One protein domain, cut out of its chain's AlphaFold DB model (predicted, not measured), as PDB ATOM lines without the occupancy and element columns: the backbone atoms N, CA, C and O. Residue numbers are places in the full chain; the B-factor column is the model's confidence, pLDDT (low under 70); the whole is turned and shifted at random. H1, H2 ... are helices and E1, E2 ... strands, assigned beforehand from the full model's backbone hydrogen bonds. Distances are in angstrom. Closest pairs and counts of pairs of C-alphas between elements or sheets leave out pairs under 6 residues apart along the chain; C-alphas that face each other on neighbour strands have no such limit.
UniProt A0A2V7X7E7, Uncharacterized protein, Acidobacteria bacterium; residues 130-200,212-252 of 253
ATOM      1  N   VAL A 130     176.696 166.042 206.387       81.75
ATOM      2  CA  VAL A 130     176.411 165.593 205.018       81.75
ATOM      3  C   VAL A 130     176.015 164.124 205.055       81.75
ATOM      4  O   VAL A 130     176.733 163.309 205.638       81.75
ATOM      5  N   LEU A 131     174.894 163.773 204.424       86.12
ATOM      6  CA  LEU A 131     174.507 162.378 204.223       86.12
ATOM      7  C   LEU A 131     175.511 161.721 203.264       86.12
ATOM      8  O   LEU A 131     175.567 162.062 202.088       86.12
ATOM      9  N   ALA A 132     176.339 160.826 203.795       86.62
ATOM     10  CA  ALA A 132     177.487 160.245 203.104       86.62
ATOM     11  C   ALA A 132     177.246 158.801 202.655       86.62
ATOM     12  O   ALA A 132     177.860 158.352 201.693       86.62
ATOM     13  N   ALA A 133     176.368 158.075 203.345       88.31
ATOM     14  CA  ALA A 133     176.024 156.707 202.999       88.31
ATOM     15  C   ALA A 133     174.550 156.436 203.289       88.31
ATOM     16  O   ALA A 133     174.003 156.915 204.285       88.31
ATOM     17  N   MET A 134     173.927 155.631 202.439       91.12
ATOM     18  CA  MET A 134     172.629 155.031 202.703       91.12
ATOM     19  C   MET A 134     172.733 153.535 202.440       91.12
ATOM     20  O   MET A 134     173.313 153.123 201.437       91.12
ATOM     21  N   VAL A 135     172.189 152.721 203.339       91.88
ATOM     22  CA  VAL A 135     172.173 151.261 203.185       91.88
ATOM     23  C   VAL A 135     170.781 150.757 203.507       91.88
ATOM     24  O   VAL A 135     170.255 151.048 204.577       91.88
ATOM     25  N   VAL A 136     170.185 150.004 202.592       92.81
ATOM     26  CA  VAL A 136     168.950 149.263 202.851       92.81
ATOM     27  C   VAL A 136     169.345 147.850 203.238       92.81
ATOM     28  O   VAL A 136     170.018 147.172 202.470       92.81
ATOM     29  N   TYR A 137     168.946 147.410 204.421       92.81
ATOM     30  CA  TYR A 137     169.034 146.018 204.829       92.81
ATOM     31  C   TYR A 137     167.650 145.404 204.695       92.81
ATOM     32  O   TYR A 137     166.737 145.782 205.427       92.81
ATOM     33  N   ALA A 138     167.502 144.516 203.719       89.94
ATOM     34  CA  ALA A 138     166.283 143.763 203.475       89.94
ATOM     35  C   ALA A 138     166.652 142.372 202.956       89.94
ATOM     36  O   ALA A 138     167.730 142.190 202.384       89.94
ATOM     37  N   ASP A 139     165.783 141.384 203.173       84.44
ATOM     38  CA  ASP A 139     165.992 140.001 202.711       84.44
ATOM     39  C   ASP A 139     167.333 139.385 203.194       84.44
ATOM     40  O   ASP A 139     167.928 138.529 202.539       84.44
ATOM     41  N   GLY A 140     167.837 139.838 204.350       84.31
ATOM     42  CA  GLY A 140     169.084 139.361 204.961       84.31
ATOM     43  C   GLY A 140     170.380 139.937 204.373       84.31
ATOM     44  O   GLY A 140     171.461 139.558 204.831       84.31
ATOM     45  N   ALA A 141     170.308 140.856 203.403       87.75
ATOM     46  CA  ALA A 141     171.477 141.432 202.738       87.75
ATOM     47  C   ALA A 141     171.472 142.976 202.742       87.75
ATOM     48  O   ALA A 141     170.433 143.599 202.518       87.75
ATOM     49  N   PRO A 142     172.633 143.630 202.957       92.25
ATOM     50  CA  PRO A 142     172.759 145.073 202.809       92.25
ATOM     51  C   PRO A 142     172.942 145.475 201.337       92.25
ATOM     52  O   PRO A 142     173.790 144.938 200.626       92.25
ATOM     53  N   VAL A 143     172.194 146.485 200.901       91.19
ATOM     54  CA  VAL A 143     172.296 147.120 199.583       91.19
ATOM     55  C   VAL A 143     172.661 148.588 199.768       91.19
ATOM     56  O   VAL A 143     171.928 149.345 200.407       91.19
ATOM     57  N   ASN A 144     173.790 149.006 199.196       90.12
ATOM     58  CA  ASN A 144     174.209 150.406 199.218       90.12
ATOM     59  C   ASN A 144     173.349 151.232 198.256       90.12
ATOM     60  O   ASN A 144     173.194 150.875 197.089       90.12
ATOM     61  N   ILE A 145     172.831 152.353 198.748       87.62
ATOM     62  CA  ILE A 145     172.075 153.336 197.976       87.62
ATOM     63  C   ILE A 145     172.896 154.621 197.916       87.62
ATOM     64  O   ILE A 145     173.414 155.093 198.931       87.62
ATOM     65  N   GLU A 146     173.018 155.198 196.724       83.38
ATOM     66  CA  GLU A 146     173.662 156.498 196.562       83.38
ATOM     67  C   GLU A 146     172.804 157.593 197.218       83.38
ATOM     68  O   GLU A 146     171.615 157.714 196.894       83.38
ATOM     69  N   PRO A 147     173.367 158.399 198.141       79.62
ATOM     70  CA  PRO A 147     172.641 159.509 198.733       79.62
ATOM     71  C   PRO A 147     172.147 160.489 197.660       79.62
ATOM     72  O   PRO A 147     172.919 160.885 196.784       79.62
ATOM     73  N   PRO A 148     170.880 160.929 197.716       72.12
ATOM     74  CA  PRO A 148     170.354 161.853 196.727       72.12
ATOM     75  C   PRO A 148     170.984 163.241 196.898       72.12
ATOM     76  O   PRO A 148     170.766 163.907 197.909       72.12
ATOM     77  N   THR A 149     171.719 163.710 195.888       64.31
ATOM     78  CA  THR A 149     172.291 165.070 195.886       64.31
ATOM     79  C   THR A 149     171.256 166.128 195.485       64.31
ATOM     80  O   THR A 149     171.283 167.240 196.006       64.31
ATOM     81  N   VAL A 150     170.313 165.793 194.589       58.16
ATOM     82  CA  VAL A 150     169.201 166.662 194.144       58.16
ATOM     83  C   VAL A 150     168.004 165.794 193.701       58.16
ATOM     84  O   VAL A 150     168.217 164.764 193.061       58.16
ATOM     85  N   PRO A 151     166.741 166.165 193.989       59.72
ATOM     86  CA  PRO A 151     165.575 165.526 193.375       59.72
ATOM     87  C   PRO A 151     165.448 165.850 191.869       59.72
ATOM     88  O   PRO A 151     165.674 167.000 191.490       59.72
ATOM     89  N   PRO A 152     164.980 164.914 191.018       55.41
ATOM     90  CA  PRO A 152     164.549 163.559 191.355       55.41
ATOM     91  C   PRO A 152     165.715 162.557 191.340       55.41
ATOM     92  O   PRO A 152     166.369 162.367 190.320       55.41
ATOM     93  N   ALA A 153     165.918 161.869 192.464       64.19
ATOM     94  CA  ALA A 153     166.773 160.688 192.535       64.19
ATOM     95  C   ALA A 153     165.997 159.430 192.112       64.19
ATOM     96  O   ALA A 153     164.759 159.408 192.164       64.19
ATOM     97  N   THR A 154     166.718 158.382 191.711       74.44
ATOM     98  CA  THR A 154     166.134 157.071 191.404       74.44
ATOM     99  C   THR A 154     165.334 156.570 192.609       74.44
ATOM    100  O   THR A 154     165.862 156.544 193.724       74.44
ATOM    101  N   PRO A 155     164.060 156.195 192.429       79.00
ATOM    102  CA  PRO A 155     163.255 155.709 193.533       79.00
ATOM    103  C   PRO A 155     163.765 154.354 194.017       79.00
ATOM    104  O   PRO A 155     164.142 153.497 193.220       79.00
ATOM    105  N   PHE A 156     163.734 154.150 195.329       83.75
ATOM    106  CA  PHE A 156     164.117 152.895 195.963       83.75
ATOM    107  C   PHE A 156     163.124 152.544 197.074       83.75
ATOM    108  O   PHE A 156     162.353 153.391 197.533       83.75
ATOM    109  N   TYR A 157     163.144 151.283 197.499       86.06
ATOM    110  CA  TYR A 157     162.311 150.794 198.590       86.06
ATOM    111  C   TYR A 157     163.116 150.836 199.895       86.06
ATOM    112  O   TYR A 157     164.066 150.064 200.022       86.06
ATOM    113  N   PRO A 158     162.782 151.712 200.861       86.12
ATOM    114  CA  PRO A 158     163.604 151.913 202.056       86.12
ATOM    115  C   PRO A 158     163.638 150.705 203.001       86.12
ATOM    116  O   PRO A 158     164.553 150.610 203.805       86.12
ATOM    117  N   LEU A 159     162.667 149.796 202.891       87.88
ATOM    118  CA  LEU A 159     162.540 148.580 203.701       87.88
ATOM    119  C   LEU A 159     162.372 147.339 202.805       87.88
ATOM    120  O   LEU A 159     161.656 146.409 203.148       87.88
ATOM    121  N   GLY A 160     162.929 147.376 201.591       86.25
ATOM    122  CA  GLY A 160     162.698 146.324 200.601       86.25
ATOM    123  C   GLY A 160     161.276 146.314 200.023       86.25
ATOM    124  O   GLY A 160     160.428 147.154 200.332       86.25
ATOM    125  N   ARG A 161     161.020 145.382 199.097       84.38
ATOM    126  CA  ARG A 161     159.719 145.281 198.404       84.38
ATOM    127  C   ARG A 161     158.623 144.662 199.271       84.38
ATOM    128  O   ARG A 161     157.451 144.931 199.025       84.38
ATOM    129  N   ASN A 162     159.002 143.829 200.235       85.06
ATOM    130  CA  ASN A 162     158.093 143.139 201.138       85.06
ATOM    131  C   ASN A 162     158.620 143.249 202.581       85.06
ATOM    132  O   ASN A 162     159.246 142.301 203.054       85.06
ATOM    133  N   PRO A 163     158.407 144.397 203.248       86.06
ATOM    134  CA  PRO A 163     159.058 144.709 204.517       86.06
ATOM    135  C   PRO A 163     158.747 143.663 205.592       86.06
ATOM    136  O   PRO A 163     157.582 143.381 205.875       86.06
ATOM    137  N   GLN A 164     159.797 143.115 206.199       87.19
ATOM    138  CA  GLN A 164     159.748 142.204 207.338       87.19
ATOM    139  C   GLN A 164     160.269 142.881 208.610       87.19
ATOM    140  O   GLN A 164     160.941 143.914 208.581       87.19
ATOM    141  N   ALA A 165     159.973 142.280 209.763       86.94
ATOM    142  CA  ALA A 165     160.578 142.703 211.018       86.94
ATOM    143  C   ALA A 165     162.107 142.530 210.949       86.94
ATOM    144  O   ALA A 165     162.594 141.431 210.691       86.94
ATOM    145  N   GLY A 166     162.847 143.613 211.196       86.38
ATOM    146  CA  GLY A 166     164.310 143.644 211.108       86.38
ATOM    147  C   GLY A 166     164.858 144.287 209.832       86.38
ATOM    148  O   GLY A 166     166.047 144.609 209.798       86.38
ATOM    149  N   ASP A 167     164.018 144.545 208.825       90.44
ATOM    150  CA  ASP A 167     164.422 145.354 207.675       90.44
ATOM    151  C   ASP A 167     164.644 146.808 208.111       90.44
ATOM    152  O   ASP A 167     163.863 147.374 208.883       90.44
ATOM    153  N   ALA A 168     165.719 147.427 207.624       91.69
ATOM    154  CA  ALA A 168     166.152 148.735 208.103       91.69
ATOM    155  C   ALA A 168     166.777 149.596 207.001       91.69
ATOM    156  O   ALA A 168     167.512 149.115 206.139       91.69
ATOM    157  N   LEU A 169     166.543 150.907 207.089       91.31
ATOM    158  CA  LEU A 169     167.278 151.918 206.335       91.31
ATOM    159  C   LEU A 169     168.321 152.564 207.247       91.31
ATOM    160  O   LEU A 169     167.983 153.305 208.169       91.31
ATOM    161  N   TYR A 170     169.592 152.348 206.940       91.00
ATOM    162  CA  TYR A 170     170.703 153.004 207.613       91.00
ATOM    163  C   TYR A 170     171.076 154.296 206.893       91.00
ATOM    164  O   TYR A 170     171.278 154.314 205.677       91.00
ATOM    165  N   LEU A 171     171.215 155.373 207.666       89.88
ATOM    166  CA  LEU A 171     171.649 156.686 207.193       89.88
ATOM    167  C   LEU A 171     172.973 157.052 207.870       89.88
ATOM    168  O   LEU A 171     173.031 157.278 209.077       89.88
ATOM    169  N   GLY A 172     174.047 157.098 207.087       89.19
ATOM    170  CA  GLY A 172     175.382 157.460 207.544       89.19
ATOM    171  C   GLY A 172     175.683 158.920 207.241       89.19
ATOM    172  O   GLY A 172     175.726 159.320 206.078       89.19
ATOM    173  N   PHE A 173     175.944 159.715 208.276       86.56
ATOM    174  CA  PHE A 173     176.294 161.126 208.127       86.56
ATOM    175  C   PHE A 173     177.769 161.363 208.434       86.56
ATOM    176  O   PHE A 173     178.303 160.858 209.422       86.56
ATOM    177  N   LYS A 174     178.417 162.188 207.613       84.62
ATOM    178  CA  LYS A 174     179.754 162.701 207.893       84.62
ATOM    179  C   LYS A 174     179.625 163.981 208.730       84.62
ATOM    180  O   LYS A 174     179.005 164.938 208.252       84.62
ATOM    181  N   PRO A 175     180.183 164.027 209.955       77.38
ATOM    182  CA  PRO A 175     180.129 165.226 210.778       77.38
ATOM    183  C   PRO A 175     180.913 166.361 210.113       77.38
ATOM    184  O   PRO A 175     181.960 166.142 209.499       77.38
ATOM    185  N   ASN A 176     180.406 167.583 210.246       75.69
ATOM    186  CA  ASN A 176     181.144 168.777 209.862       75.69
ATOM    187  C   ASN A 176     182.107 169.138 210.999       75.69
ATOM    188  O   ASN A 176     181.669 169.377 212.123       75.69
ATOM    189  N   ALA A 177     183.406 169.186 210.699       73.88
ATOM    190  CA  ALA A 177     184.458 169.487 211.669       73.88
ATOM    191  C   ALA A 177     184.300 170.867 212.338       73.88
ATOM    192  O   ALA A 177     184.803 171.071 213.436       73.88
ATOM    193  N   ASN A 178     183.565 171.789 211.710       70.31
ATOM    194  CA  ASN A 178     183.319 173.133 212.234       70.31
ATOM    195  C   ASN A 178     182.130 173.202 213.212       70.31
ATOM    196  O   ASN A 178     181.775 174.288 213.664       70.31
ATOM    197  N   ILE A 179     181.478 172.074 213.526       70.94
ATOM    198  CA  ILE A 179     180.275 172.034 214.366       70.94
ATOM    199  C   ILE A 179     180.489 171.069 215.535       70.94
ATOM    200  O   ILE A 179     180.618 169.863 215.343       70.94
ATOM    201  N   ALA A 180     180.447 171.594 216.763       68.75
ATOM    202  CA  ALA A 180     180.629 170.803 217.985       68.75
ATOM    203  C   ALA A 180     179.536 169.736 218.191       68.75
ATOM    204  O   ALA A 180     179.802 168.667 218.735       68.75
ATOM    205  N   ARG A 181     178.303 170.015 217.746       72.69
ATOM    206  CA  ARG A 181     177.172 169.082 217.805       72.69
ATOM    207  C   ARG A 181     176.651 168.807 216.386       72.69
ATOM    208  O   ARG A 181     175.964 169.663 215.835       72.69
ATOM    209  N   PRO A 182     176.940 167.639 215.783       72.06
ATOM    210  CA  PRO A 182     176.587 167.368 214.385       72.06
ATOM    211  C   PRO A 182     175.075 167.270 214.140       72.06
ATOM    212  O   PRO A 182     174.630 167.505 213.017       72.06
ATOM    213  N   PHE A 183     174.292 166.965 215.182       79.38
ATOM    214  CA  PHE A 183     172.838 166.836 215.103       79.38
ATOM    215  C   PHE A 183     172.115 167.720 216.134       79.38
ATOM    216  O   PHE A 183     172.510 167.743 217.305       79.38
ATOM    217  N   PRO A 184     171.036 168.414 215.737       77.69
ATOM    218  CA  PRO A 184     170.177 169.169 216.643       77.69
ATOM    219  C   PRO A 184     169.386 168.236 217.570       77.69
ATOM    220  O   PRO A 184     169.320 167.024 217.365       77.69
ATOM    221  N   GLY A 185     168.725 168.806 218.582       76.38
ATOM    222  CA  GLY A 185     167.853 168.033 219.477       76.38
ATOM    223  C   GLY A 185     166.630 167.429 218.774       76.38
ATOM    224  O   GLY A 185     166.034 166.490 219.292       76.38
ATOM    225  N   LYS A 186     166.246 167.946 217.599       77.56
ATOM    226  CA  LYS A 186     165.127 167.450 216.789       77.56
ATOM    227  C   LYS A 186     165.564 167.282 215.341       77.56
ATOM    228  O   LYS A 186     166.022 168.233 214.721       77.56
ATOM    229  N   MET A 187     165.350 166.100 214.780       79.12
ATOM    230  CA  MET A 187     165.548 165.826 213.361       79.12
ATOM    231  C   MET A 187     164.207 165.559 212.690       79.12
ATOM    232  O   MET A 187     163.300 164.976 213.287       79.12
ATOM    233  N   ARG A 188     164.074 165.991 211.437       79.62
ATOM    234  CA  ARG A 188     162.883 165.744 210.625       79.62
ATOM    235  C   ARG A 188     163.292 165.087 209.320       79.62
ATOM    236  O   ARG A 188     164.022 165.678 208.531       79.62
ATOM    237  N   PHE A 189     162.763 163.897 209.085       78.19
ATOM    238  CA  PHE A 189     162.939 163.160 207.848       78.19
ATOM    239  C   PHE A 189     161.706 163.351 206.969       78.19
ATOM    240  O   PHE A 189     160.562 163.248 207.423       78.19
ATOM    241  N   LEU A 190     161.950 163.680 205.702       77.00
ATOM    242  CA  LEU A 190     160.926 163.826 204.679       77.00
ATOM    243  C   LEU A 190     161.150 162.743 203.633       77.00
ATOM    244  O   LEU A 190     162.131 162.788 202.897       77.00
ATOM    245  N   ALA A 191     160.219 161.803 203.551       75.50
ATOM    246  CA  ALA A 191     160.170 160.827 202.479       75.50
ATOM    247  C   ALA A 191     159.117 161.256 201.450       75.50
ATOM    248  O   ALA A 191     158.000 161.683 201.767       75.50
ATOM    249  N   LEU A 192     159.526 161.201 200.186       72.94
ATOM    250  CA  LEU A 192     158.756 161.671 199.046       72.94
ATOM    251  C   LEU A 192     158.484 160.514 198.113       72.94
ATOM    252  O   LEU A 192     159.374 159.721 197.816       72.94
ATOM    253  N   ARG A 193     157.251 160.454 197.615       73.19
ATOM    254  CA  ARG A 193     156.923 159.537 196.534       73.19
ATOM    255  C   ARG A 193     157.478 160.070 195.213       73.19
ATOM    256  O   ARG A 193     157.533 161.291 195.032       73.19
ATOM    257  N   PRO A 194     157.859 159.183 194.284       69.44
ATOM    258  CA  PRO A 194     158.367 159.589 192.982       69.44
ATOM    259  C   PRO A 194     157.315 160.406 192.236       69.44
ATOM    260  O   PRO A 194     156.124 160.104 192.308       69.44
ATOM    261  N   ALA A 195     157.742 161.405 191.463       65.81
ATOM    262  CA  ALA A 195     156.803 162.211 190.684       65.81
ATOM    263  C   ALA A 195     155.947 161.339 189.743       65.81
ATOM    264  O   ALA A 195     154.774 161.641 189.544       65.81
ATOM    265  N   ALA A 196     156.505 160.235 189.227       65.75
ATOM    266  CA  ALA A 196     155.800 159.246 188.409       65.75
ATOM    267  C   ALA A 196     154.622 158.568 189.130       65.75
ATOM    268  O   ALA A 196     153.580 158.386 188.514       65.75
ATOM    269  N   ASP A 197     154.724 158.300 190.433       63.03
ATOM    270  CA  ASP A 197     153.615 157.759 191.236       63.03
ATOM    271  C   ASP A 197     152.476 158.766 191.415       63.03
ATOM    272  O   ASP A 197     151.339 158.404 191.709       63.03
ATOM    273  N   THR A 198     152.798 160.051 191.272       57.16
ATOM    274  CA  THR A 198     151.828 161.146 191.276       57.16
ATOM    275  C   THR A 198     151.434 161.588 189.865       57.16
ATOM    276  O   THR A 198     150.588 162.473 189.730       57.16
ATOM    277  N   LYS A 199     152.013 160.989 188.807       50.78
ATOM    278  CA  LYS A 199     151.599 161.242 187.423       50.78
ATOM    279  C   LYS A 199     150.260 160.552 187.206       50.78
ATOM    280  O   LYS A 199     150.170 159.345 187.029       50.78
ATOM    281  N   GLY A 200     149.212 161.352 187.198       53.12
ATOM    282  CA  GLY A 200     147.868 160.953 186.827       53.12
ATOM    283  C   GLY A 200     147.076 162.192 186.447       53.12
ATOM    284  O   GLY A 200     147.511 163.320 186.696       53.12
ATOM    285  N   LEU A 212     143.671 155.527 207.805       55.47
ATOM    286  CA  LEU A 212     144.674 154.597 207.288       55.47
ATOM    287  C   LEU A 212     145.713 154.324 208.370       55.47
ATOM    288  O   LEU A 212     146.698 155.046 208.447       55.47
ATOM    289  N   VAL A 213     145.503 153.297 209.194       61.03
ATOM    290  CA  VAL A 213     146.532 152.810 210.126       61.03
ATOM    291  C   VAL A 213     147.696 152.240 209.300       61.03
ATOM    292  O   VAL A 213     147.457 151.357 208.472       61.03
ATOM    293  N   PRO A 214     148.934 152.751 209.445       63.69
ATOM    294  CA  PRO A 214     150.074 152.213 208.729       63.69
ATOM    295  C   PRO A 214     150.263 150.747 209.136       63.69
ATOM    296  O   PRO A 214     150.138 150.422 210.314       63.69
ATOM    297  N   PRO A 215     150.565 149.850 208.188       67.25
ATOM    298  CA  PRO A 215     150.681 148.424 208.482       67.25
ATOM    299  C   PRO A 215     151.955 148.062 209.262       67.25
ATOM    300  O   PRO A 215     152.168 146.888 209.544       67.25
ATOM    301  N   VAL A 216     152.820 149.039 209.566       71.56
ATOM    302  CA  VAL A 216     154.129 148.826 210.189       71.56
ATOM    303  C   VAL A 216     154.410 149.931 211.206       71.56
ATOM    304  O   VAL A 216     154.210 151.111 210.903       71.56
ATOM    305  N   ASP A 217     154.931 149.542 212.369       76.75
ATOM    306  CA  ASP A 217     155.482 150.455 213.369       76.75
ATOM    307  C   ASP A 217     156.970 150.690 213.100       76.75
ATOM    308  O   ASP A 217     157.772 149.756 213.067       76.75
ATOM    309  N   LEU A 218     157.351 151.953 212.916       81.50
ATOM    310  CA  LEU A 218     158.744 152.334 212.701       81.50
ATOM    311  C   LEU A 218     159.425 152.657 214.031       81.50
ATOM    312  O   LEU A 218     158.914 153.439 214.838       81.50
ATOM    313  N   VAL A 219     160.615 152.094 214.227       86.44
ATOM    314  CA  VAL A 219     161.506 152.427 215.341       86.44
ATOM    315  C   VAL A 219     162.684 153.215 214.788       86.44
ATOM    316  O   VAL A 219     163.282 152.841 213.784       86.44
ATOM    317  N   TRP A 220     162.998 154.329 215.445       87.38
ATOM    318  CA  TRP A 220     164.172 155.129 215.133       87.38
ATOM    319  C   TRP A 220     165.249 154.840 216.158       87.38
ATOM    320  O   TRP A 220     165.000 154.922 217.361       87.38
ATOM    321  N   GLU A 221     166.445 154.542 215.679       89.25
ATOM    322  CA  GLU A 221     167.600 154.279 216.522       89.25
ATOM    323  C   GLU A 221     168.810 155.044 215.995       89.25
ATOM    324  O   GLU A 221     168.886 155.400 214.816       89.25
ATOM    325  N   TYR A 222     169.759 155.325 216.877       88.44
ATOM    326  CA  TYR A 222     171.017 155.955 216.518       88.44
ATOM    327  C   TYR A 222     172.183 155.263 217.211       88.44
ATOM    328  O   TYR A 222     172.048 154.678 218.286       88.44
ATOM    329  N   ARG A 223     173.351 155.354 216.576       84.88
ATOM    330  CA  ARG A 223     174.608 154.839 217.106       84.88
ATOM    331  C   ARG A 223     175.521 156.023 217.446       84.88
ATOM    332  O   ARG A 223     175.991 156.690 216.523       84.88
ATOM    333  N   PRO A 224     175.786 156.317 218.732       74.38
ATOM    334  CA  PRO A 224     176.542 157.511 219.122       74.38
ATOM    335  C   PRO A 224     178.040 157.404 218.804       74.38
ATOM    336  O   PRO A 224     178.693 158.419 218.560       74.38
ATOM    337  N   LYS A 225     178.601 156.186 218.794       76.00
ATOM    338  CA  LYS A 225     180.019 155.925 218.512       76.00
ATOM    339  C   LYS A 225     180.183 154.735 217.580       76.00
ATOM    340  O   LYS A 225     179.492 153.732 217.724       76.00
ATOM    341  N   LYS A 226     181.159 154.825 216.672       70.62
ATOM    342  CA  LYS A 226     181.463 153.772 215.692       70.62
ATOM    343  C   LYS A 226     181.789 152.419 216.338       70.62
ATOM    344  O   LYS A 226     181.469 151.404 215.739       70.62
ATOM    345  N   ASP A 227     182.361 152.419 217.542       73.88
ATOM    346  CA  ASP A 227     182.853 151.208 218.219       73.88
ATOM    347  C   ASP A 227     181.883 150.659 219.281       73.88
ATOM    348  O   ASP A 227     182.199 149.710 219.988       73.88
ATOM    349  N   GLN A 228     180.698 151.260 219.432       76.31
ATOM    350  CA  GLN A 228     179.677 150.802 220.378       76.31
ATOM    351  C   GLN A 228     178.647 149.956 219.643       76.31
ATOM    352  O   GLN A 228     177.987 150.480 218.756       76.31
ATOM    353  N   ASP A 229     178.497 148.676 219.968       70.62
ATOM    354  CA  ASP A 229     177.567 147.789 219.242       70.62
ATOM    355  C   ASP A 229     176.087 148.025 219.570       70.62
ATOM    356  O   ASP A 229     175.209 147.630 218.806       70.62
ATOM    357  N   ALA A 230     175.800 148.713 220.675       83.12
ATOM    358  CA  ALA A 230     174.436 149.030 221.073       83.12
ATOM    359  C   ALA A 230     173.895 150.250 220.313       83.12
ATOM    360  O   ALA A 230     174.472 151.340 220.362       83.12
ATOM    361  N   TRP A 231     172.754 150.052 219.658       88.00
ATOM    362  CA  TRP A 231     171.902 151.118 219.150       88.00
ATOM    363  C   TRP A 231     171.035 151.673 220.283       88.00
ATOM    364  O   TRP A 231     170.572 150.933 221.150       88.00
ATOM    365  N   GLU A 232     170.826 152.986 220.284       88.38
ATOM    366  CA  GLU A 232     169.973 153.670 221.253       88.38
ATOM    367  C   GLU A 232     168.710 154.192 220.575       88.38
ATOM    368  O   GLU A 232     168.748 154.683 219.445       88.38
ATOM    369  N   ARG A 233     167.573 154.119 221.272       87.31
ATOM    370  CA  ARG A 233     166.276 154.518 220.720       87.31
ATOM    371  C   ARG A 233     166.124 156.040 220.677       87.31
ATOM    372  O   ARG A 233     166.402 156.733 221.653       87.31
ATOM    373  N   LEU A 234     165.618 156.545 219.555       85.00
ATOM    374  CA  LEU A 234     165.164 157.922 219.392       85.00
ATOM    375  C   LEU A 234     163.658 158.018 219.650       85.00
ATOM    376  O   LEU A 234     162.867 157.207 219.163       85.00
ATOM    377  N   ASP A 235     163.254 159.061 220.370       82.88
ATOM    378  CA  ASP A 235     161.844 159.329 220.642       82.88
ATOM    379  C   ASP A 235     161.186 159.968 219.408       82.88
ATOM    380  O   ASP A 235     161.657 160.982 218.888       82.88
ATOM    381  N   VAL A 236     160.061 159.422 218.944       79.88
ATOM    382  CA  VAL A 236     159.266 160.027 217.862       79.88
ATOM    383  C   VAL A 236     158.347 161.084 218.464       79.88
ATOM    384  O   VAL A 236     157.491 160.773 219.287       79.88
ATOM    385  N   PHE A 237     158.506 162.346 218.059       73.06
ATOM    386  CA  PHE A 237     157.685 163.447 218.590       73.06
ATOM    387  C   PHE A 237     156.521 163.837 217.669       73.06
ATOM    388  O   PHE A 237     155.576 164.482 218.118       73.06
ATOM    389  N   ALA A 238     156.597 163.498 216.378       70.81
ATOM    390  CA  ALA A 238     155.528 163.739 215.412       70.81
ATOM    391  C   ALA A 238     155.637 162.779 214.219       70.81
ATOM    392  O   ALA A 238     156.708 162.658 213.621       70.81
ATOM    393  N   ASP A 239     154.513 162.179 213.824       67.75
ATOM    394  CA  ASP A 239     154.394 161.373 212.608       67.75
ATOM    395  C   ASP A 239     153.291 161.929 211.687       67.75
ATOM    396  O   ASP A 239     152.119 162.035 212.045       67.75
ATOM    397  N   GLY A 240     153.693 162.337 210.487       61.25
ATOM    398  CA  GLY A 240     152.853 162.871 209.420       61.25
ATOM    399  C   GLY A 240     152.563 161.878 208.293       61.25
ATOM    400  O   GLY A 240     151.947 162.289 207.308       61.25
ATOM    401  N   THR A 241     152.966 160.608 208.422       57.50
ATOM    402  CA  THR A 241     152.836 159.535 207.407       57.50
ATOM    403  C   THR A 241     151.420 159.364 206.853       57.50
ATOM    404  O   THR A 241     151.242 158.998 205.693       57.50
ATOM    405  N   PHE A 242     150.413 159.819 207.593       48.97
ATOM    406  CA  PHE A 242     148.999 159.804 207.223       48.97
ATOM    407  C   PHE A 242     148.558 160.871 206.193       48.97
ATOM    408  O   PHE A 242     147.428 160.818 205.715       48.97
ATOM    409  N   ARG A 243     149.388 161.866 205.833       42.12
ATOM    410  CA  ARG A 243     148.975 163.002 204.963       42.12
ATOM    411  C   ARG A 243     149.384 162.882 203.486       42.12
ATOM    412  O   ARG A 243     149.492 163.897 202.797       42.12
ATOM    413  N   GLY A 244     149.676 161.675 202.997       39.53
ATOM    414  CA  GLY A 244     150.210 161.473 201.638       39.53
ATOM    415  C   GLY A 244     151.638 162.014 201.446       39.53
ATOM    416  O   GLY A 244     152.111 162.151 200.319       39.53
ATOM    417  N   ARG A 245     152.318 162.340 202.552       40.25
ATOM    418  CA  ARG A 245     153.735 162.707 202.663       40.25
ATOM    419  C   ARG A 245     154.241 162.060 203.953       40.25
ATOM    420  O   ARG A 245     153.745 162.430 205.012       40.25
ATOM    421  N   SER A 246     155.190 161.129 203.900       43.69
ATOM    422  CA  SER A 246     155.803 160.586 205.119       43.69
ATOM    423  C   SER A 246     156.767 161.607 205.702       43.69
ATOM    424  O   SER A 246     157.844 161.873 205.176       43.69
ATOM    425  N   ARG A 247     156.318 162.272 206.767       44.38
ATOM    426  CA  ARG A 247     157.132 163.184 207.571       44.38
ATOM    427  C   ARG A 247     157.258 162.576 208.948       44.38
ATOM    428  O   ARG A 247     156.264 162.560 209.659       44.38
ATOM    429  N   GLN A 248     158.440 162.128 209.332       45.12
ATOM    430  CA  GLN A 248     158.677 161.660 210.693       45.12
ATOM    431  C   GLN A 248     159.692 162.567 211.378       45.12
ATOM    432  O   GLN A 248     160.723 162.928 210.807       45.12
ATOM    433  N   GLY A 249     159.341 163.017 212.580       38.81
ATOM    434  CA  GLY A 249     160.202 163.790 213.458       38.81
ATOM    435  C   GLY A 249     160.705 162.915 214.598       38.81
ATOM    436  O   GLY A 249     159.894 162.394 215.364       38.81
ATOM    437  N   ALA A 250     162.024 162.799 214.735       39.94
ATOM    438  CA  ALA A 250     162.680 162.072 215.819       39.94
ATOM    439  C   ALA A 250     163.484 163.038 216.705       39.94
ATOM    440  O   ALA A 250     164.029 164.039 216.230       39.94
ATOM    441  N   ARG A 251     163.540 162.763 218.006       33.31
ATOM    442  CA  ARG A 251     164.244 163.545 219.023       33.31
ATOM    443  C   ARG A 251     165.349 162.685 219.629       33.31
ATOM    444  O   ARG A 251     165.076 161.590 220.114       33.31
ATOM    445  N   ALA A 252     166.571 163.205 219.633       33.75
ATOM    446  CA  ALA A 252     167.656 162.672 220.453       33.75
ATOM    447  C   ALA A 252     167.661 163.431 221.787       33.75
ATOM    448  O   ALA A 252     167.493 164.659 221.786       33.75
TER     449      ALA A 252
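What this domain is: This is residues 130 to 200 and 212 to 252 of the 253 residues of an uncharacterized protein of Acidobacteria bacterium (UniProt A0A2V7X7E7). Two antiparallel sheets make the body: a three-stranded wall of E2, E1 and E3, and a larger sheet of E4, E7, E6 and E5 curled like part of a barrel. They come near each other only at the edge strands E3 and E5, the other strands of the one sheet being apart from those of the other, and a long unnamed stretch, residues 146 to 167, loops from E2 back to E3. The small helix H1 lies at one far end, beyond E4. The printed part has 112 residues with seven named strands and one named helix, in the order E1 E2 E3 E4 H1 E5 E6 E7; the class is mostly strand, though under half of the residues are in named elements. The whole is compact, with a radius of gyration of the C-alphas of 15.1 A, and only just elongated, spanning 46 by 31 by 30 A.

How they stand to each other: E1, residues 130 to 138, and E2, residues 141 to 145, form a hairpin with a tight link of 2 residues. They are antiparallel at 148 degrees; N 143 and O 136 are 2.8 A apart, within hydrogen-bond range. On the other side of E1 is E3, residues 168 to 174, antiparallel to it at 162 degrees; C-alphas 131 and 173 face each other at 4.5 A, and N 170 and O 135 are 2.8 A apart. This sheet has the order E2 E1 E3. E4, residues 186 to 191, is an edge strand of the second sheet and is apart from E1, E2 and E3. Its neighbour E7, residues 246 to 251, is antiparallel to it at 162 degrees, with N 187 and O 250 at 2.8 A. H1, residues 195 to 198, follows E4 by a tight link of 3 residues and is not on either sheet. With 4 residues H1 is too short for any O i to N i+4 pair; its one O i to N i+3 pair is within range. E5, residues 220 to 222, is the other edge strand and is near E3, with 5 pairs of C-alphas within 10 A. E5, E6, residues 232 to 239, and E7 form a meander, each strand the antiparallel neighbour of the one before, with hairpins E5 and E6, and E6 and E7. The pairing of E6 is staggered: its residues 232 to 234 pair with E5, where N 234 and O 220 are 2.8 A apart, and its residues 235 to 239 pair with E7, where N 251 and O 235 are 2.7 A apart. From edge to edge of this strongly twisted sheet the strands' lines turn by 57 degrees and the way across it turns by 113 degrees.

Where its parts are: E1 begins at C-alpha 130, (176.411, 165.593, 205.018), and is 24.1 A from first to last C-alpha. E2 measures 12.8 A and E3 19.5 A. E4 is 16.5 A long and begins at C-alpha 186, (165.127, 167.450, 216.789). H1 measures 5.1 A, E5 7.0 A and E6 19.4 A. E7 is 16.5 A long and ends at C-alpha 251, (164.244, 163.545, 219.023).

The domain as a whole: The two C-alphas farthest apart, those of Gly 200 and Asp 227, are 48.0 A apart. Residues 201 to 211 are not printed, and C-alphas 200 and 212 are 21.7 A apart across this cut. The links from E2 to E3, 22 residues, and from E3 to E4, 11 residues, are long. The mean pLDDT of the printed part is 74.6; 31 residues are under 70, among them residues 194 to 200 and 239 to 252, and the mean for E7 is 41.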